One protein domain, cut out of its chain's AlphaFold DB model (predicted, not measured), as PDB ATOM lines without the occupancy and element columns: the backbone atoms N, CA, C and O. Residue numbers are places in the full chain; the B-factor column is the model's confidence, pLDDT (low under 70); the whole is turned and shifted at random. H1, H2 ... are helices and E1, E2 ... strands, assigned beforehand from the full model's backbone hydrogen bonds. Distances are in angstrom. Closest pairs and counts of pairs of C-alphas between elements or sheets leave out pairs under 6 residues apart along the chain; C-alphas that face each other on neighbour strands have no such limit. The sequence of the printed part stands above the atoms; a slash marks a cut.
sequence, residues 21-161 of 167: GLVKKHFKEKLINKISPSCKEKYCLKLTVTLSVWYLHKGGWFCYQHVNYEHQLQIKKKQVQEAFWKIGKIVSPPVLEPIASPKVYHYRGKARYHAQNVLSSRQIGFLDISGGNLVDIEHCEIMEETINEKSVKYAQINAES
ATOM      1  N   GLY A  21     168.402 179.177 196.261       42.62
ATOM      2  CA  GLY A  21     167.035 179.658 196.070       42.62
ATOM      3  C   GLY A  21     166.837 180.975 196.827       42.62
ATOM      4  O   GLY A  21     166.840 180.984 198.062       42.62
ATOM      5  N   LEU A  22     166.684 182.082 196.098       45.41
ATOM      6  CA  LEU A  22     166.466 183.420 196.654       45.41
ATOM      7  C   LEU A  22     165.005 183.836 196.463       45.41
ATOM      8  O   LEU A  22     164.477 183.782 195.355       45.41
ATOM      9  N   VAL A  23     164.367 184.325 197.528       42.50
ATOM     10  CA  VAL A  23     163.145 185.131 197.396       42.50
ATOM     11  C   VAL A  23     163.499 186.573 197.698       42.50
ATOM     12  O   VAL A  23     164.061 186.905 198.745       42.50
ATOM     13  N   LYS A  24     163.139 187.445 196.761       39.12
ATOM     14  CA  LYS A  24     163.320 188.882 196.889       39.12
ATOM     15  C   LYS A  24     162.215 189.435 197.783       39.12
ATOM     16  O   LYS A  24     161.065 189.533 197.365       39.12
ATOM     17  N   LYS A  25     162.555 189.821 199.012       41.44
ATOM     18  CA  LYS A  25     161.640 190.546 199.899       41.44
ATOM     19  C   LYS A  25     162.226 191.936 200.132       41.44
ATOM     20  O   LYS A  25     163.201 192.083 200.854       41.44
ATOM     21  N   HIS A  26     161.626 192.954 199.511       42.09
ATOM     22  CA  HIS A  26     161.969 194.369 199.734       42.09
ATOM     23  C   HIS A  26     163.449 194.709 199.458       42.09
ATOM     24  O   HIS A  26     164.151 195.193 200.341       42.09
ATOM     25  N   PHE A  27     163.944 194.423 198.246       44.31
ATOM     26  CA  PHE A  27     165.340 194.669 197.818       44.31
ATOM     27  C   PHE A  27     166.440 193.988 198.657       44.31
ATOM     28  O   PHE A  27     167.613 194.112 198.319       44.31
ATOM     29  N   LYS A  28     166.082 193.217 199.689       44.75
ATOM     30  CA  LYS A  28     166.975 192.321 200.420       44.75
ATOM     31  C   LYS A  28     166.708 190.890 199.978       44.75
ATOM     32  O   LYS A  28     165.562 190.436 199.901       44.75
ATOM     33  N   GLU A  29     167.781 190.188 199.663       49.66
ATOM     34  CA  GLU A  29     167.733 188.782 199.301       49.66
ATOM     35  C   GLU A  29     167.945 187.958 200.570       49.66
ATOM     36  O   GLU A  29     168.880 188.199 201.334       49.66
ATOM     37  N   LYS A  30     167.031 187.023 200.837       48.19
ATOM     38  CA  LYS A  30     167.152 186.087 201.955       48.19
ATOM     39  C   LYS A  30     167.394 184.695 201.387       48.19
ATOM     40  O   LYS A  30     166.598 184.215 200.581       48.19
ATOM     41  N   LEU A  31     168.470 184.058 201.841       51.03
ATOM     42  CA  LEU A  31     168.718 182.632 201.644       51.03
ATOM     43  C   LEU A  31     167.555 181.832 202.244       51.03
ATOM     44  O   LEU A  31     167.289 181.947 203.443       51.03
ATOM     45  N   ILE A  32     166.852 181.055 201.416       50.81
ATOM     46  CA  ILE A  32     165.772 180.175 201.887       50.81
ATOM     47  C   ILE A  32     166.286 178.756 202.067       50.81
ATOM     48  O   ILE A  32     166.177 178.221 203.160       50.81
ATOM     49  N   ASN A  33     166.885 178.179 201.025       42.53
ATOM     50  CA  ASN A  33     167.384 176.809 201.046       42.53
ATOM     51  C   ASN A  33     168.763 176.747 200.388       42.53
ATOM     52  O   ASN A  33     168.940 177.228 199.265       42.53
ATOM     53  N   LYS A  34     169.725 176.110 201.068       46.56
ATOM     54  CA  LYS A  34     170.971 175.659 200.446       46.56
ATOM     55  C   LYS A  34     170.677 174.312 199.781       46.56
ATOM     56  O   LYS A  34     170.452 173.330 200.478       46.56
ATOM     57  N   ILE A  35     170.594 174.288 198.449       44.97
ATOM     58  CA  ILE A  35     170.093 173.126 197.685       44.97
ATOM     59  C   ILE A  35     171.105 171.964 197.691       44.97
ATOM     60  O   ILE A  35     170.719 170.805 197.610       44.97
ATOM     61  N   SER A  36     172.395 172.249 197.864       36.84
ATOM     62  CA  SER A  36     173.440 171.308 198.297       36.84
ATOM     63  C   SER A  36     174.744 172.088 198.516       36.84
ATOM     64  O   SER A  36     174.899 173.174 197.949       36.84
ATOM     65  N   PRO A  37     175.718 171.589 199.297       39.06
ATOM     66  CA  PRO A  37     177.095 172.011 199.112       39.06
ATOM     67  C   PRO A  37     177.586 171.361 197.815       39.06
ATOM     68  O   PRO A  37     178.076 170.235 197.829       39.06
ATOM     69  N   SER A  38     177.457 172.040 196.677       34.06
ATOM     70  CA  SER A  38     178.129 171.610 195.445       34.06
ATOM     71  C   SER A  38     179.622 171.948 195.529       34.06
ATOM     72  O   SER A  38     180.153 172.668 194.695       34.06
ATOM     73  N   CYS A  39     180.313 171.455 196.559       36.66
ATOM     74  CA  CYS A  39     181.765 171.516 196.619       36.66
ATOM     75  C   CYS A  39     182.319 170.198 196.079       36.66
ATOM     76  O   CYS A  39     182.522 169.233 196.816       36.66
ATOM     77  N   LYS A  40     182.543 170.153 194.766       37.06
ATOM     78  CA  LYS A  40     183.562 169.272 194.200       37.06
ATOM     79  C   LYS A  40     184.838 170.115 194.127       37.06
ATOM     80  O   LYS A  40     184.842 171.136 193.464       37.06
ATOM     81  N   GLU A  41     185.865 169.669 194.850       34.25
ATOM     82  CA  GLU A  41     187.258 170.158 194.889       34.25
ATOM     83  C   GLU A  41     187.698 171.200 195.953       34.25
ATOM     84  O   GLU A  41     187.491 172.405 195.881       34.25
ATOM     85  N   LYS A  42     188.448 170.644 196.925       32.59
ATOM     86  CA  LYS A  42     189.612 171.155 197.685       32.59
ATOM     87  C   LYS A  42     189.537 172.427 198.542       32.59
ATOM     88  O   LYS A  42     190.370 172.524 199.440       32.59
ATOM     89  N   TYR A  43     188.575 173.333 198.376       41.16
ATOM     90  CA  TYR A  43     188.562 174.603 199.137       41.16
ATOM     91  C   TYR A  43     187.530 174.684 200.269       41.16
ATOM     92  O   TYR A  43     187.604 175.584 201.105       41.16
ATOM     93  N   CYS A  44     186.621 173.711 200.381       33.94
ATOM     94  CA  CYS A  44     185.763 173.558 201.557       33.94
ATOM     95  C   CYS A  44     186.479 172.696 202.611       33.94
ATOM     96  O   CYS A  44     186.121 171.551 202.882       33.94
ATOM     97  N   LEU A  45     187.574 173.217 203.167       32.66
ATOM     98  CA  LEU A  45     188.249 172.585 204.296       32.66
ATOM     99  C   LEU A  45     187.389 172.754 205.555       32.66
ATOM    100  O   LEU A  45     187.297 173.846 206.107       32.66
ATOM    101  N   LYS A  46     186.753 171.646 205.962       35.88
ATOM    102  CA  LYS A  46     186.368 171.261 207.334       35.88
ATOM    103  C   LYS A  46     186.283 172.425 208.336       35.88
ATOM    104  O   LYS A  46     187.147 172.562 209.198       35.88
ATOM    105  N   LEU A  47     185.215 173.221 208.286       36.62
ATOM    106  CA  LEU A  47     184.855 174.049 209.437       36.62
ATOM    107  C   LEU A  47     184.096 173.168 210.436       36.62
ATOM    108  O   LEU A  47     182.868 173.099 210.433       36.62
ATOM    109  N   THR A  48     184.831 172.467 211.295       35.28
ATOM    110  CA  THR A  48     184.271 171.827 212.493       35.28
ATOM    111  C   THR A  48     184.014 172.897 213.556       35.28
ATOM    112  O   THR A  48     184.604 172.871 214.624       35.28
ATOM    113  N   VAL A  49     183.180 173.895 213.260       37.19
ATOM    114  CA  VAL A  49     182.734 174.881 214.258       37.19
ATOM    115  C   VAL A  49     181.273 175.194 213.976       37.19
ATOM    116  O   VAL A  49     180.909 176.195 213.365       37.19
ATOM    117  N   THR A  50     180.409 174.272 214.380       39.34
ATOM    118  CA  THR A  50     178.956 174.370 214.217       39.34
ATOM    119  C   THR A  50     178.339 175.537 214.996       39.34
ATOM    120  O   THR A  50     177.248 175.970 214.635       39.34
ATOM    121  N   LEU A  51     179.030 176.111 215.992       42.72
ATOM    122  CA  LEU A  51     178.522 177.263 216.752       42.72
ATOM    123  C   LEU A  51     178.761 178.629 216.077       42.72
ATOM    124  O   LEU A  51     177.889 179.492 216.141       42.72
ATOM    125  N   SER A  52     179.882 178.851 215.381       46.97
ATOM    126  CA  SER A  52     180.241 180.192 214.873       46.97
ATOM    127  C   SER A  52     179.400 180.643 213.667       46.97
ATOM    128  O   SER A  52     179.172 181.837 213.467       46.97
ATOM    129  N   VAL A  53     178.863 179.692 212.895       46.38
ATOM    130  CA  VAL A  53     178.048 179.962 211.695       46.38
ATOM    131  C   VAL A  53     176.640 180.469 212.044       46.38
ATOM    132  O   VAL A  53     176.071 181.270 211.296       46.38
ATOM    133  N   TRP A  54     176.085 180.063 213.194       44.19
ATOM    134  CA  TRP A  54     174.752 180.491 213.644       44.19
ATOM    135  C   TRP A  54     174.717 181.970 214.041       44.19
ATOM    136  O   TRP A  54     173.816 182.705 213.625       44.19
ATOM    137  N   TYR A  55     175.729 182.435 214.777       51.19
ATOM    138  CA  TYR A  55     175.833 183.833 215.202       51.19
ATOM    139  C   TYR A  55     176.087 184.792 214.032       51.19
ATOM    140  O   TYR A  55     175.619 185.931 214.050       51.19
ATOM    141  N   LEU A  56     176.740 184.310 212.968       49.22
ATOM    142  CA  LEU A  56     177.077 185.099 211.784       49.22
ATOM    143  C   LEU A  56     175.867 185.611 211.001       49.22
ATOM    144  O   LEU A  56     175.871 186.733 210.504       49.22
ATOM    145  N   HIS A  57     174.828 184.785 210.878       50.44
ATOM    146  CA  HIS A  57     173.642 185.134 210.091       50.44
ATOM    147  C   HIS A  57     172.712 186.110 210.813       50.44
ATOM    148  O   HIS A  57     171.914 186.797 210.176       50.44
ATOM    149  N   LYS A  58     172.786 186.155 212.145       55.38
ATOM    150  CA  LYS A  58     171.982 187.057 212.973       55.38
ATOM    151  C   LYS A  58     172.713 188.363 213.239       55.38
ATOM    152  O   LYS A  58     172.085 189.413 213.300       55.38
ATOM    153  N   GLY A  59     174.031 188.296 213.366       55.41
ATOM    154  CA  GLY A  59     174.858 189.383 213.829       55.41
ATOM    155  C   GLY A  59     175.740 189.997 212.762       55.41
ATOM    156  O   GLY A  59     176.747 189.410 212.386       55.41
ATOM    157  N   GLY A  60     175.434 191.212 212.318       58.53
ATOM    158  CA  GLY A  60     176.166 191.898 211.243       58.53
ATOM    159  C   GLY A  60     177.613 192.284 211.550       58.53
ATOM    160  O   GLY A  60     178.198 193.061 210.805       58.53
ATOM    161  N   TRP A  61     178.195 191.809 212.650       61.81
ATOM    162  CA  TRP A  61     179.532 192.206 213.094       61.81
ATOM    163  C   TRP A  61     180.661 191.451 212.406       61.81
ATOM    164  O   TRP A  61     181.778 191.964 212.371       61.81
ATOM    165  N   PHE A  62     180.390 190.258 211.865       73.56
ATOM    166  CA  PHE A  62     181.417 189.354 211.331       73.56
ATOM    167  C   PHE A  62     181.071 188.860 209.924       73.56
ATOM    168  O   PHE A  62     180.962 187.667 209.662       73.56
ATOM    169  N   CYS A  63     180.920 189.783 208.974       71.38
ATOM    170  CA  CYS A  63     180.438 189.460 207.626       71.38
ATOM    171  C   CYS A  63     181.318 188.468 206.843       71.38
ATOM    172  O   CYS A  63     180.811 187.800 205.951       71.38
ATOM    173  N   TYR A  64     182.609 188.342 207.166       79.88
ATOM    174  CA  TYR A  64     183.563 187.519 206.408       79.88
ATOM    175  C   TYR A  64     183.942 186.194 207.069       79.88
ATOM    176  O   TYR A  64     184.695 185.430 206.477       79.88
ATOM    177  N   GLN A  65     183.435 185.881 208.265       81.31
ATOM    178  CA  GLN A  65     183.913 184.711 209.017       81.31
ATOM    179  C   GLN A  65     183.640 183.371 208.316       81.31
ATOM    180  O   GLN A  65     184.328 182.390 208.567       81.31
ATOM    181  N   HIS A  66     182.639 183.329 207.435       76.56
ATOM    182  CA  HIS A  66     182.310 182.154 206.628       76.56
ATOM    183  C   HIS A  66     183.238 181.972 205.413       76.56
ATOM    184  O   HIS A  66     183.142 180.967 204.713       76.56
ATOM    185  N   VAL A  67     184.114 182.940 205.141       80.94
ATOM    186  CA  VAL A  67     185.054 182.943 204.020       80.94
ATOM    187  C   VAL A  67     186.449 182.602 204.540       80.94
ATOM    188  O   VAL A  67     186.879 183.121 205.570       80.94
ATOM    189  N   ASN A  68     187.186 181.761 203.812       85.06
ATOM    190  CA  ASN A  68     188.586 181.469 204.124       85.06
ATOM    191  C   ASN A  68     189.426 182.761 204.164       85.06
ATOM    192  O   ASN A  68     189.263 183.624 203.303       85.06
ATOM    193  N   TYR A  69     190.333 182.876 205.137       86.56
ATOM    194  CA  TYR A  69     191.100 184.098 205.389       86.56
ATOM    195  C   TYR A  69     191.864 184.626 204.164       86.56
ATOM    196  O   TYR A  69     191.783 185.818 203.876       86.56
ATOM    197  N   GLU A  70     192.503 183.753 203.383       88.69
ATOM    198  CA  GLU A  70     193.216 184.152 202.162       88.69
ATOM    199  C   GLU A  70     192.267 184.789 201.146       88.69
ATOM    200  O   GLU A  70     192.539 185.843 200.568       88.69
ATOM    201  N   HIS A  71     191.078 184.207 200.992       87.50
ATOM    202  CA  HIS A  71     190.053 184.759 200.119       87.50
ATOM    203  C   HIS A  71     189.484 186.077 200.680       87.50
ATOM    204  O   HIS A  71     189.181 186.991 199.914       87.50
ATOM    205  N   GLN A  72     189.421 186.259 202.005       88.81
ATOM    206  CA  GLN A  72     189.060 187.560 202.585       88.81
ATOM    207  C   GLN A  72     190.043 188.664 202.170       88.81
ATOM    208  O   GLN A  72     189.608 189.784 201.889       88.81
ATOM    209  N   LEU A  73     191.349 188.376 202.120       92.88
ATOM    210  CA  LEU A  73     192.361 189.337 201.668       92.88
ATOM    211  C   LEU A  73     192.138 189.709 200.198       92.88
ATOM    212  O   LEU A  73     192.097 190.895 199.866       92.88
ATOM    213  N   GLN A  74     191.883 188.718 199.339       92.88
ATOM    214  CA  GLN A  74     191.600 188.956 197.920       92.88
ATOM    215  C   GLN A  74     190.340 189.806 197.707       92.88
ATOM    216  O   GLN A  74     190.359 190.759 196.925       92.88
ATOM    217  N   ILE A  75     189.264 189.531 198.455       91.50
ATOM    218  CA  ILE A  75     188.036 190.337 198.409       91.50
ATOM    219  C   ILE A  75     188.333 191.787 198.806       91.50
ATOM    220  O   ILE A  75     187.948 192.710 198.088       91.50
ATOM    221  N   LYS A  76     189.055 192.007 199.913       92.25
ATOM    222  CA  LYS A  76     189.409 193.356 200.387       92.25
ATOM    223  C   LYS A  76     190.260 194.117 199.370       92.25
ATOM    224  O   LYS A  76     189.993 195.288 199.110       92.25
ATOM    225  N   LYS A  77     191.242 193.455 198.749       94.75
ATOM    226  CA  LYS A  77     192.064 194.050 197.686       94.75
ATOM    227  C   LYS A  77     191.202 194.496 196.506       94.75
ATOM    228  O   LYS A  77     191.290 195.646 196.073       94.75
ATOM    229  N   LYS A  78     190.324 193.609 196.030       93.62
ATOM    230  CA  LYS A  78     189.404 193.889 194.924       93.62
ATOM    231  C   LYS A  78     188.463 195.050 195.249       93.62
ATOM    232  O   LYS A  78     188.276 195.923 194.411       93.62
ATOM    233  N   GLN A  79     187.918 195.118 196.464       93.88
ATOM    234  CA  GLN A  79     187.058 196.228 196.892       93.88
ATOM    235  C   GLN A  79     187.768 197.583 196.808       93.88
ATOM    236  O   GLN A  79     187.187 198.552 196.321       93.88
ATOM    237  N   VAL A  80     189.032 197.652 197.230       94.75
ATOM    238  CA  VAL A  80     189.841 198.874 197.128       94.75
ATOM    239  C   VAL A  80     190.112 199.233 195.664       94.75
ATOM    240  O   VAL A  80     189.913 200.382 195.269       94.75
ATOM    241  N   GLN A  81     190.496 198.256 194.835       94.31
ATOM    242  CA  GLN A  81     190.684 198.459 193.391       94.31
ATOM    243  C   GLN A  81     189.411 198.990 192.721       94.31
ATOM    244  O   GLN A  81     189.456 199.953 191.955       94.31
ATOM    245  N   GLU A  82     188.261 198.397 193.041       94.31
ATOM    246  CA  GLU A  82     186.973 198.825 192.512       94.31
ATOM    247  C   GLU A  82     186.570 200.214 193.003       94.31
ATOM    248  O   GLU A  82     186.014 200.980 192.218       94.31
ATOM    249  N   ALA A  83     186.855 200.566 194.258       94.88
ATOM    250  CA  ALA A  83     186.600 201.905 194.776       94.88
ATOM    251  C   ALA A  83     187.418 202.955 194.007       94.88
ATOM    252  O   ALA A  83     186.858 203.946 193.534       94.88
ATOM    253  N   PHE A  84     188.713 202.710 193.787       95.56
ATOM    254  CA  PHE A  84     189.562 203.604 192.995       95.56
ATOM    255  C   PHE A  84     189.098 203.736 191.542       95.56
ATOM    256  O   PHE A  84     189.044 204.847 191.017       95.56
ATOM    257  N   TRP A  85     188.714 202.632 190.903       93.56
ATOM    258  CA  TRP A  85     188.233 202.647 189.521       93.56
ATOM    259  C   TRP A  85     186.853 203.309 189.387       93.56
ATOM    260  O   TRP A  85     186.667 204.250 188.616       93.56
ATOM    261  N   LYS A  86     185.856 202.827 190.139       94.25
ATOM    262  CA  LYS A  86     184.448 203.219 189.970       94.25
ATOM    263  C   LYS A  86     184.165 204.601 190.546       94.25
ATOM    264  O   LYS A  86     183.447 205.371 189.905       94.25
ATOM    265  N   ILE A  87     184.702 204.896 191.731       94.56
ATOM    266  CA  ILE A  87     184.462 206.151 192.456       94.56
ATOM    267  C   ILE A  87     185.568 207.149 192.123       94.56
ATOM    268  O   ILE A  87     185.274 208.242 191.655       94.56
ATOM    269  N   GLY A  88     186.829 206.746 192.297       92.25
ATOM    270  CA  GLY A  88     187.988 207.614 192.073       92.25
ATOM    271  C   GLY A  88     188.313 207.901 190.603       92.25
ATOM    272  O   GLY A  88     189.086 208.814 190.336       92.25
ATOM    273  N   LYS A  89     187.738 207.147 189.652       94.44
ATOM    274  CA  LYS A  89     188.013 207.241 188.202       94.44
ATOM    275  C   LYS A  89     189.493 207.064 187.833       94.44
ATOM    276  O   LYS A  89     189.919 207.489 186.763       94.44
ATOM    277  N   ILE A  90     190.270 206.406 188.694       93.38
ATOM    278  CA  ILE A  90     191.681 206.108 188.444       93.38
ATOM    279  C   ILE A  90     191.761 204.820 187.636       93.38
ATOM    280  O   ILE A  90     191.374 203.751 188.113       93.38
ATOM    281  N   VAL A  91     192.272 204.927 186.413       88.31
ATOM    282  CA  VAL A  91     192.523 203.782 185.534       88.31
ATOM    283  C   VAL A  91     193.694 202.966 186.070       88.31
ATOM    284  O   VAL A  91     194.759 203.517 186.316       88.31
ATOM    285  N   SER A  92     193.498 201.653 186.233       87.06
ATOM    286  CA  SER A  92     194.526 200.714 186.709       87.06
ATOM    287  C   SER A  92     195.231 201.157 188.011       87.06
ATOM    288  O   SER A  92     196.445 201.376 188.013       87.06
ATOM    289  N   PRO A  93     194.503 201.291 189.136       88.06
ATOM    290  CA  PRO A  93     195.089 201.756 190.389       88.06
ATOM    291  C   PRO A  93     196.139 200.756 190.919       88.06
ATOM    292  O   PRO A  93     195.839 199.558 191.006       88.06
ATOM    293  N   PRO A  94     197.346 201.207 191.317       89.75
ATOM    294  CA  PRO A  94     198.413 200.336 191.814       89.75
ATOM    295  C   PRO A  94     198.150 199.913 193.269       89.75
ATOM    296  O   PRO A  94     198.799 200.371 194.207       89.75
ATOM    297  N   VAL A  95     197.153 199.052 193.474       94.12
ATOM    298  CA  VAL A  95     196.801 198.519 194.798       94.12
ATOM    299  C   VAL A  95     197.723 197.349 195.143       94.12
ATOM    300  O   VAL A  95     197.678 196.304 194.490       94.12
ATOM    301  N   LEU A  96     198.540 197.537 196.180       95.69
ATOM    302  CA  LEU A  96     199.442 196.520 196.726       95.69
ATOM    303  C   LEU A  96     198.677 195.358 197.380       95.69
ATOM    304  O   LEU A  96     197.463 195.422 197.588       95.69
ATOM    305  N   GLU A  97     199.397 194.286 197.712       95.25
ATOM    306  CA  GLU A  97     198.825 193.197 198.502       95.25
ATOM    307  C   GLU A  97     198.424 193.678 199.908       95.25
ATOM    308  O   GLU A  97     199.165 194.446 200.531       95.25
ATOM    309  N   PRO A  98     197.266 193.239 200.438       95.06
ATOM    310  CA  PRO A  98     196.881 193.538 201.808       95.06
ATOM    311  C   PRO A  98     197.875 192.953 202.810       95.06
ATOM    312  O   PRO A  98     198.289 191.800 202.702       95.06
ATOM    313  N   ILE A  99     198.187 193.724 203.849       96.19
ATOM    314  CA  ILE A  99     198.961 193.226 204.984       96.19
ATOM    315  C   ILE A  99     198.043 192.339 205.833       96.19
ATOM    316  O   ILE A  99     197.039 192.808 206.377       96.19
ATOM    317  N   ALA A 100     198.381 191.054 205.931       95.31
ATOM    318  CA  ALA A 100     197.655 190.100 206.756       95.31
ATOM    319  C   ALA A 100     197.812 190.420 208.252       95.31
ATOM    320  O   ALA A 100     198.868 190.844 208.720       95.31
ATOM    321  N   SER A 101     196.748 190.180 209.016       93.62
ATOM    322  CA  SER A 101     196.804 190.227 210.476       93.62
ATOM    323  C   SER A 101     197.640 189.051 210.988       93.62
ATOM    324  O   SER A 101     197.425 187.927 210.532       93.62
ATOM    325  N   PRO A 102     198.515 189.253 211.989       94.06
ATOM    326  CA  PRO A 102     199.253 188.155 212.615       94.06
ATOM    327  C   PRO A 102     198.338 187.182 213.373       94.06
ATOM    328  O   PRO A 102     198.723 186.048 213.639       94.06
ATOM    329  N   LYS A 103     197.126 187.623 213.742       91.50
ATOM    330  CA  LYS A 103     196.107 186.811 214.414       91.50
ATOM    331  C   LYS A 103     194.766 186.950 213.698       91.50
ATOM    332  O   LYS A 103     194.257 188.062 213.541       91.50
ATOM    333  N   VAL A 104     194.191 185.825 213.278       89.62
ATOM    334  CA  VAL A 104     192.859 185.765 212.642       89.62
ATOM    335  C   VAL A 104     191.741 185.699 213.691       89.62
ATOM    336  O   VAL A 104     190.646 186.205 213.461       89.62
ATOM    337  N   TYR A 105     192.051 185.150 214.866       89.69
ATOM    338  CA  TYR A 105     191.166 184.999 216.021       89.69
ATOM    339  C   TYR A 105     191.766 185.685 217.252       89.69
ATOM    340  O   TYR A 105     192.963 185.980 217.275       89.69
ATOM    341  N   HIS A 106     190.936 185.970 218.254       91.31
ATOM    342  CA  HIS A 106     191.332 186.589 219.526       91.31
ATOM    343  C   HIS A 106     192.145 187.890 219.407       91.31
ATOM    344  O   HIS A 106     192.979 188.203 220.256       91.31
ATOM    345  N   TYR A 107     191.941 188.656 218.333       92.31
ATOM    346  CA  TYR A 107     192.672 189.901 218.090       92.31
ATOM    347  C   TYR A 107     191.970 191.129 218.685       92.31
ATOM    348  O   TYR A 107     192.569 192.200 218.790       92.31
ATOM    349  N   ARG A 108     190.682 191.023 219.035       91.19
ATOM    350  CA  ARG A 108     189.874 192.159 219.483       91.19
ATOM    351  C   ARG A 108     189.931 192.295 221.002       91.19
ATOM    352  O   ARG A 108     189.304 191.527 221.718       91.19
ATOM    353  N   GLY A 109     190.606 193.343 221.475       93.62
ATOM    354  CA  GLY A 109     190.717 193.684 222.903       93.62
ATOM    355  C   GLY A 109     189.611 194.603 223.447       93.62
ATOM    356  O   GLY A 109     189.714 195.111 224.560       93.62
ATOM    357  N   LYS A 110     188.559 194.895 222.668       92.19
ATOM    358  CA  LYS A 110     187.442 195.747 223.116       92.19
ATOM    359  C   LYS A 110     186.109 195.310 222.523       92.19
ATOM    360  O   LYS A 110     185.926 195.296 221.301       92.19
ATOM    361  N   ALA A 111     185.144 195.079 223.405       87.12
ATOM    362  CA  ALA A 111     183.759 194.778 223.078       87.12
ATOM    363  C   ALA A 111     182.816 195.830 223.663       87.12
ATOM    364  O   ALA A 111     183.103 196.434 224.697       87.12
ATOM    365  N   ARG A 112     181.658 196.005 223.027       88.19
ATOM    366  CA  ARG A 112     180.496 196.634 223.651       88.19
ATOM    367  C   ARG A 112     179.400 195.583 223.719       88.19
ATOM    368  O   ARG A 112     178.807 195.273 222.692       88.19
ATOM    369  N   TYR A 113     179.190 195.036 224.908       87.50
ATOM    370  CA  TYR A 113     178.102 194.105 225.162       87.50
ATOM    371  C   TYR A 113     176.824 194.865 225.504       87.50
ATOM    372  O   TYR A 113     176.852 195.915 226.150       87.50
ATOM    373  N   HIS A 114     175.708 194.305 225.069       87.44
ATOM    374  CA  HIS A 114     174.363 194.697 225.441       87.44
ATOM    375  C   HIS A 114     173.812 193.637 226.388       87.44
ATOM    376  O   HIS A 114     174.138 192.461 226.252       87.44
ATOM    377  N   ALA A 115     173.001 194.054 227.354       87.94
ATOM    378  CA  ALA A 115     172.408 193.145 228.319       87.94
ATOM    379  C   ALA A 115     170.903 193.373 228.413       87.94
ATOM    380  O   ALA A 115     170.452 194.519 228.408       87.94
ATOM    381  N   GLN A 116     170.153 192.285 228.543       86.12
ATOM    382  CA  GLN A 116     168.710 192.299 228.731       86.12
ATOM    383  C   GLN A 116     168.332 191.312 229.834       86.12
ATOM    384  O   GLN A 116     168.864 190.206 229.895       86.12
ATOM    385  N   ASN A 117     167.408 191.715 230.702       83.88
ATOM    386  CA  ASN A 117     166.808 190.802 231.667       83.88
ATOM    387  C   ASN A 117     165.649 190.064 230.987       83.88
ATOM    388  O   ASN A 117     164.733 190.694 230.456       83.88
ATOM    389  N   VAL A 118     165.705 188.740 231.015       78.31
ATOM    390  CA  VAL A 118     164.628 187.819 230.644       78.31
ATOM    391  C   VAL A 118     164.127 187.173 231.941       78.31
ATOM    392  O   VAL A 118     164.853 187.140 232.930       78.31
ATOM    393  N   LEU A 119     162.877 186.705 231.969       75.25
ATOM    394  CA  LEU A 119     162.147 186.281 233.179       75.25
ATOM    395  C   LEU A 119     162.991 185.560 234.251       75.25
ATOM    396  O   LEU A 119     162.865 185.884 235.426       75.25
ATOM    397  N   SER A 120     163.841 184.610 233.855       69.50
ATOM    398  CA  SER A 120     164.669 183.798 234.757       69.50
ATOM    399  C   SER A 120     166.178 183.904 234.504       69.50
ATOM    400  O   SER A 120     166.952 183.179 235.127       69.50
ATOM    401  N   SER A 121     166.625 184.768 233.588       72.38
ATOM    402  CA  SER A 121     168.042 184.883 233.236       72.38
ATOM    403  C   SER A 121     168.395 186.251 232.659       72.38
ATOM    404  O   SER A 121     167.561 186.967 232.109       72.38
ATOM    405  N   ARG A 122     169.667 186.631 232.764       81.94
ATOM    406  CA  ARG A 122     170.196 187.816 232.089       81.94
ATOM    407  C   ARG A 122     170.940 187.377 230.838       81.94
ATOM    408  O   ARG A 122     171.913 186.640 230.935       81.94
ATOM    409  N   GLN A 123     170.501 187.865 229.687       84.75
ATOM    410  CA  GLN A 123     171.189 187.656 228.419       84.75
ATOM    411  C   GLN A 123     172.225 188.754 228.212       84.75
ATOM    412  O   GLN A 123     171.963 189.927 228.507       84.75
ATOM    413  N   ILE A 124     173.398 188.378 227.704       86.69
ATOM    414  CA  ILE A 124     174.482 189.302 227.378       86.69
ATOM    415  C   ILE A 124     175.024 188.947 225.999       86.69
ATOM    416  O   ILE A 124     175.447 187.832 225.726       86.69
ATOM    417  N   GLY A 125     175.069 189.935 225.115       87.12
ATOM    418  CA  GLY A 125     175.563 189.706 223.769       87.12
ATOM    419  C   GLY A 125     175.553 190.965 222.925       87.12
ATOM    420  O   GLY A 125     175.869 192.051 223.414       87.12
ATOM    421  N   PHE A 126     175.211 190.835 221.649       85.69
ATOM    422  CA  PHE A 126     175.243 191.945 220.697       85.69
ATOM    423  C   PHE A 126     173.892 192.099 219.974       85.69
ATOM    424  O   PHE A 126     173.133 191.147 219.865       85.69
ATOM    425  N   LEU A 127     173.569 193.292 219.470       84.81
ATOM    426  CA  LEU A 127     172.323 193.605 218.732       84.81
ATOM    427  C   LEU A 127     172.279 193.183 217.249       84.81
ATOM    428  O   LEU A 127     173.012 193.755 216.464       84.81
ATOM    429  N   ASP A 128     171.413 192.264 216.830       82.56
ATOM    430  CA  ASP A 128     171.337 191.708 215.463       82.56
ATOM    431  C   ASP A 128     171.510 192.704 214.278       82.56
ATOM    432  O   ASP A 128     171.508 193.920 214.422       82.56
ATOM    433  N   ILE A 129     171.596 192.220 213.034       77.50
ATOM    434  CA  ILE A 129     171.737 193.098 211.845       77.50
ATOM    435  C   ILE A 129     170.686 194.226 211.739       77.50
ATOM    436  O   ILE A 129     170.896 195.179 210.989       77.50
ATOM    437  N   SER A 130     169.540 194.103 212.420       81.00
ATOM    438  CA  SER A 130     168.506 195.139 212.462       81.00
ATOM    439  C   SER A 130     168.751 196.190 213.550       81.00
ATOM    440  O   SER A 130     168.194 197.281 213.472       81.00
ATOM    441  N   GLY A 131     169.577 195.872 214.547       78.25
ATOM    442  CA  GLY A 131     169.845 196.675 215.736       78.25
ATOM    443  C   GLY A 131     168.775 196.547 216.823       78.25
ATOM    444  O   GLY A 131     168.924 197.151 217.881       78.25
ATOM    445  N   GLY A 132     167.700 195.793 216.577       81.88
ATOM    446  CA  GLY A 132     166.538 195.731 217.464       81.88
ATOM    447  C   GLY A 132     166.543 194.566 218.450       81.88
ATOM    448  O   GLY A 132     165.918 194.676 219.500       81.88
ATOM    449  N   ASN A 133     167.238 193.466 218.142       83.88
ATOM    450  CA  ASN A 133     167.174 192.250 218.956       83.88
ATOM    451  C   ASN A 133     168.530 191.893 219.544       83.88
ATOM    452  O   ASN A 133     169.533 191.894 218.834       83.88
ATOM    453  N   LEU A 134     168.552 191.510 220.818       84.44
ATOM    454  CA  LEU A 134     169.746 190.960 221.439       84.44
ATOM    455  C   LEU A 134     169.992 189.530 220.939       84.44
ATOM    456  O   LEU A 134     169.110 188.675 220.978       84.44
ATOM    457  N   VAL A 135     171.208 189.278 220.476       84.88
ATOM    458  CA  VAL A 135     171.752 187.951 220.205       84.88
ATOM    459  C   VAL A 135     172.648 187.606 221.382       84.88
ATOM    460  O   VAL A 135     173.706 188.214 221.532       84.88
ATOM    461  N   ASP A 136     172.199 186.673 222.215       84.06
ATOM    462  CA  ASP A 136     172.948 186.172 223.368       84.06
ATOM    463  C   ASP A 136     174.188 185.402 222.894       84.06
ATOM    464  O   ASP A 136     174.070 184.524 222.037       84.06
ATOM    465  N   ILE A 137     175.378 185.767 223.382       79.25
ATOM    466  CA  ILE A 137     176.648 185.169 222.939       79.25
ATOM    467  C   ILE A 137     177.465 184.751 224.152       79.25
ATOM    468  O   ILE A 137     177.952 185.593 224.904       79.25
ATOM    469  N   GLU A 138     177.701 183.446 224.268       80.06
ATOM    470  CA  GLU A 138     178.563 182.878 225.306       80.06
ATOM    471  C   GLU A 138     180.051 183.063 224.981       80.06
ATOM    472  O   GLU A 138     180.852 183.365 225.864       80.06
ATOM    473  N   HIS A 139     180.421 182.921 223.704       83.94
ATOM    474  CA  HIS A 139     181.806 182.985 223.249       83.94
ATOM    475  C   HIS A 139     181.939 183.687 221.891       83.94
ATOM    476  O   HIS A 139     181.169 183.435 220.962       83.94
ATOM    477  N   CYS A 140     182.941 184.562 221.759       85.69
ATOM    478  CA  CYS A 140     183.262 185.253 220.516       85.69
ATOM    479  C   CYS A 140     184.710 184.966 220.091       85.69
ATOM    480  O   CYS A 140     185.653 185.490 220.677       85.69
ATOM    481  N   GLU A 141     184.869 184.205 219.005       86.38
ATOM    482  CA  GLU A 141     186.161 183.722 218.477       86.38
ATOM    483  C   GLU A 141     187.163 184.836 218.132       86.38
ATOM    484  O   GLU A 141     188.377 184.659 218.177       86.38
ATOM    485  N   ILE A 142     186.684 186.020 217.751       88.19
ATOM    486  CA  ILE A 142     187.581 187.140 217.428       88.19
ATOM    487  C   ILE A 142     187.965 187.967 218.659       88.19
ATOM    488  O   ILE A 142     188.851 188.819 218.571       88.19
ATOM    489  N   MET A 143     187.278 187.760 219.783       90.88
ATOM    490  CA  MET A 143     187.502 188.476 221.030       90.88
ATOM    491  C   MET A 143     188.636 187.826 221.811       90.88
ATOM    492  O   MET A 143     188.805 186.608 221.796       90.88
ATOM    493  N   GLU A 144     189.426 188.650 222.486       93.69
ATOM    494  CA  GLU A 144     190.429 188.162 223.424       93.69
ATOM    495  C   GLU A 144     189.782 187.284 224.511       93.69
ATOM    496  O   GLU A 144     188.726 187.626 225.051       93.69
ATOM    497  N   GLU A 145     190.430 186.170 224.860       91.94
ATOM    498  CA  GLU A 145     189.884 185.180 225.800       91.94
ATOM    499  C   GLU A 145     189.545 185.770 227.169       91.94
ATOM    500  O   GLU A 145     188.483 185.503 227.730       91.94
ATOM    501  N   THR A 146     190.379 186.686 227.663       93.00
ATOM    502  CA  THR A 146     190.159 187.372 228.945       93.00
ATOM    503  C   THR A 146     188.840 188.154 228.984       93.00
ATOM    504  O   THR A 146     188.280 188.384 230.059       93.00
ATOM    505  N   ILE A 147     188.326 188.579 227.825       90.62
ATOM    506  CA  ILE A 147     187.038 189.262 227.684       90.62
ATOM    507  C   ILE A 147     185.902 188.242 227.599       90.62
ATOM    508  O   ILE A 147     184.891 188.450 228.268       90.62
ATOM    509  N   ASN A 148     186.075 187.150 226.844       89.12
ATOM    510  CA  ASN A 148     185.096 186.056 226.776       89.12
ATOM    511  C   ASN A 148     184.828 185.461 228.171       89.12
ATOM    512  O   ASN A 148     183.680 185.292 228.579       89.12
ATOM    513  N   GLU A 149     185.876 185.236 228.965       89.50
ATOM    514  CA  GLU A 149     185.742 184.761 230.348       89.50
ATOM    515  C   GLU A 149     184.953 185.737 231.230       89.50
ATOM    516  O   GLU A 149     184.138 185.340 232.067       89.50
ATOM    517  N   LYS A 150     185.194 187.042 231.062       88.94
ATOM    518  CA  LYS A 150     184.498 188.080 231.828       88.94
ATOM    519  C   LYS A 150     183.037 188.201 231.411       88.94
ATOM    520  O   LYS A 150     182.197 188.377 232.291       88.94
ATOM    521  N   SER A 151     182.707 188.101 230.120       84.19
ATOM    522  CA  SER A 151     181.314 188.205 229.660       84.19
ATOM    523  C   SER A 151     180.431 187.109 230.251       84.19
ATOM    524  O   SER A 151     179.333 187.416 230.714       84.19
ATOM    525  N   VAL A 152     180.939 185.875 230.344       81.94
ATOM    526  CA  VAL A 152     180.229 184.756 230.988       81.94
ATOM    527  C   VAL A 152     179.988 185.037 232.475       81.94
ATOM    528  O   VAL A 152     178.864 184.905 232.958       81.94
ATOM    529  N   LYS A 153     181.009 185.518 233.198       83.38
ATOM    530  CA  LYS A 153     180.876 185.884 234.620       83.38
ATOM    531  C   LYS A 153     179.814 186.966 234.833       83.38
ATOM    532  O   LYS A 153     178.976 186.843 235.723       83.38
ATOM    533  N   TYR A 154     179.801 188.014 234.007       80.81
ATOM    534  CA  TYR A 154     178.803 189.087 234.118       80.81
ATOM    535  C   TYR A 154     177.369 188.623 233.826       80.81
ATOM    536  O   TYR A 154     176.428 189.192 234.395       80.81
ATOM    537  N   ALA A 155     177.193 187.606 232.977       76.75
ATOM    538  CA  ALA A 155     175.888 187.003 232.717       76.75
ATOM    539  C   ALA A 155     175.373 186.236 233.951       76.75
ATOM    540  O   ALA A 155     174.197 186.345 234.295       76.75
ATOM    541  N   GLN A 156     176.268 185.554 234.674       70.50
ATOM    542  CA  GLN A 156     175.944 184.749 235.860       70.50
ATOM    543  C   GLN A 156     175.663 185.591 237.119       70.50
ATOM    544  O   GLN A 156     174.671 185.351 237.802       70.50
ATOM    545  N   ILE A 157     176.460 186.638 237.382       64.25
ATOM    546  CA  ILE A 157     176.404 187.465 238.614       64.25
ATOM    547  C   ILE A 157     175.030 188.123 238.868       64.25
ATOM    548  O   ILE A 157     174.718 188.522 239.985       64.25
ATOM    549  N   ASN A 158     174.179 188.262 237.850       52.81
ATOM    550  CA  ASN A 158     172.899 188.967 237.975       52.81
ATOM    551  C   ASN A 158     171.665 188.060 237.922       52.81
ATOM    552  O   ASN A 158     170.564 188.558 238.148       52.81
ATOM    553  N   ALA A 159     171.831 186.763 237.646       49.12
ATOM    554  CA  ALA A 159     170.747 185.795 237.807       49.12
ATOM    555  C   ALA A 159     170.401 185.612 239.298       49.12
ATOM    556  O   ALA A 159     169.236 185.480 239.656       49.12
ATOM    557  N   GLU A 160     171.402 185.716 240.177       46.91
ATOM    558  CA  GLU A 160     171.243 185.608 241.635       46.91
ATOM    559  C   GLU A 160     170.580 186.856 242.255       46.91
ATOM    560  O   GLU A 160     169.851 186.763 243.239       46.91
ATOM    561  N   SER A 161     170.742 188.024 241.623       47.00
ATOM    562  CA  SER A 161     170.096 189.288 242.020       47.00
ATOM    563  C   SER A 161     168.634 189.409 241.557       47.00
ATOM    564  O   SER A 161     167.955 190.364 241.933       47.00
TER     565      SER A 161
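Overview. This is residues 21 to 161 of the 167 residues of an uncharacterized protein of Smithella sp. SCADC (UniProt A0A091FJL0). This is a loose, drawn-out model: at one end a small sheet, E3 E4 E5, has helix H3 over one face, and at the other end lies the long helix H2, from which residues 87 to 113 fold back to the sheet. Short helix H1 lies near the middle, and hairpin E1 E2 is a separate small piece, reached by a link whose residues 36 to 42 stand free. The printed part has 141 residues, with three named helices and five named strands in the order E1 E2 H1 H2 E3 E4 E5 H3; both sheets are antiparallel, one in the order E3 E4 E5, the other E1 E2. The class is mixed, helices and strands, with under half of the residues in named elements. The radius of gyration of the C-alphas is 19.2 A, and they span 62 by 37 by 34 A.

Along the chain. The larger sheet holds E3, residues 114 to 118, 13.0 A; E4, residues 121 to 127, 17.5 A; and E5, residues 134 to 136. H3, residues 145 to 156, is 17.2 A long and ends with C-alpha 156 at (175.944, 184.749, 235.860). H1 is residues 52 to 58. H2, residues 69 to 86, is 25.4 A long, from C-alpha 69 at (191.100, 184.098, 205.389). E1, residues 21 to 25, begins with C-alpha 21 at (167.035, 179.658, 196.070), and E2, residues 28 to 34, is 17.1 A long.

Arrangement. E3, E4 and E5 form a meander, each strand the antiparallel neighbour of the one before. In hairpin E3 and E4, N 114 and O 125 are 2.8 A apart, within hydrogen-bond range; in hairpin E4 and E5, N 135 and O 126 are at 2.8 A. The pairing is staggered: E4 pairs with E3 over residues 121 to 125 and with E5 over 125 to 127. H3 is on the sheet at a height of 10.3 A, over E4 and, only just, E5, with 3 C-alphas; the closest C-alphas of H3 and E4, Ala 155 and Arg 122, are 5.8 A apart. On the local plane it stands at 27 degrees to E4, only just along the strands. H1 only grazes the sheet, with residues 55 to 58. H2 is not on this sheet and is apart from H1 and H3. In hairpin E1 and E2, N 25 and O 28 are at 3.2 A. Every O i to N i+4 pair is within range in H2, 7 of 8 in H3 and 0 of 3 in H1, which has 1 of 4 O i to N i+3 pairs within range.

Size, cuts and confidence. The farthest C-alphas, Val 91 and Glu 160, are 62.7 A apart. The printed part has no cut. The long links are E2 to H1, 17 residues, and H2 to E3, 27 residues. Mean pLDDT of the printed part is 73.3; residues 21 to 61, 120 and 157 to 161 are under 70.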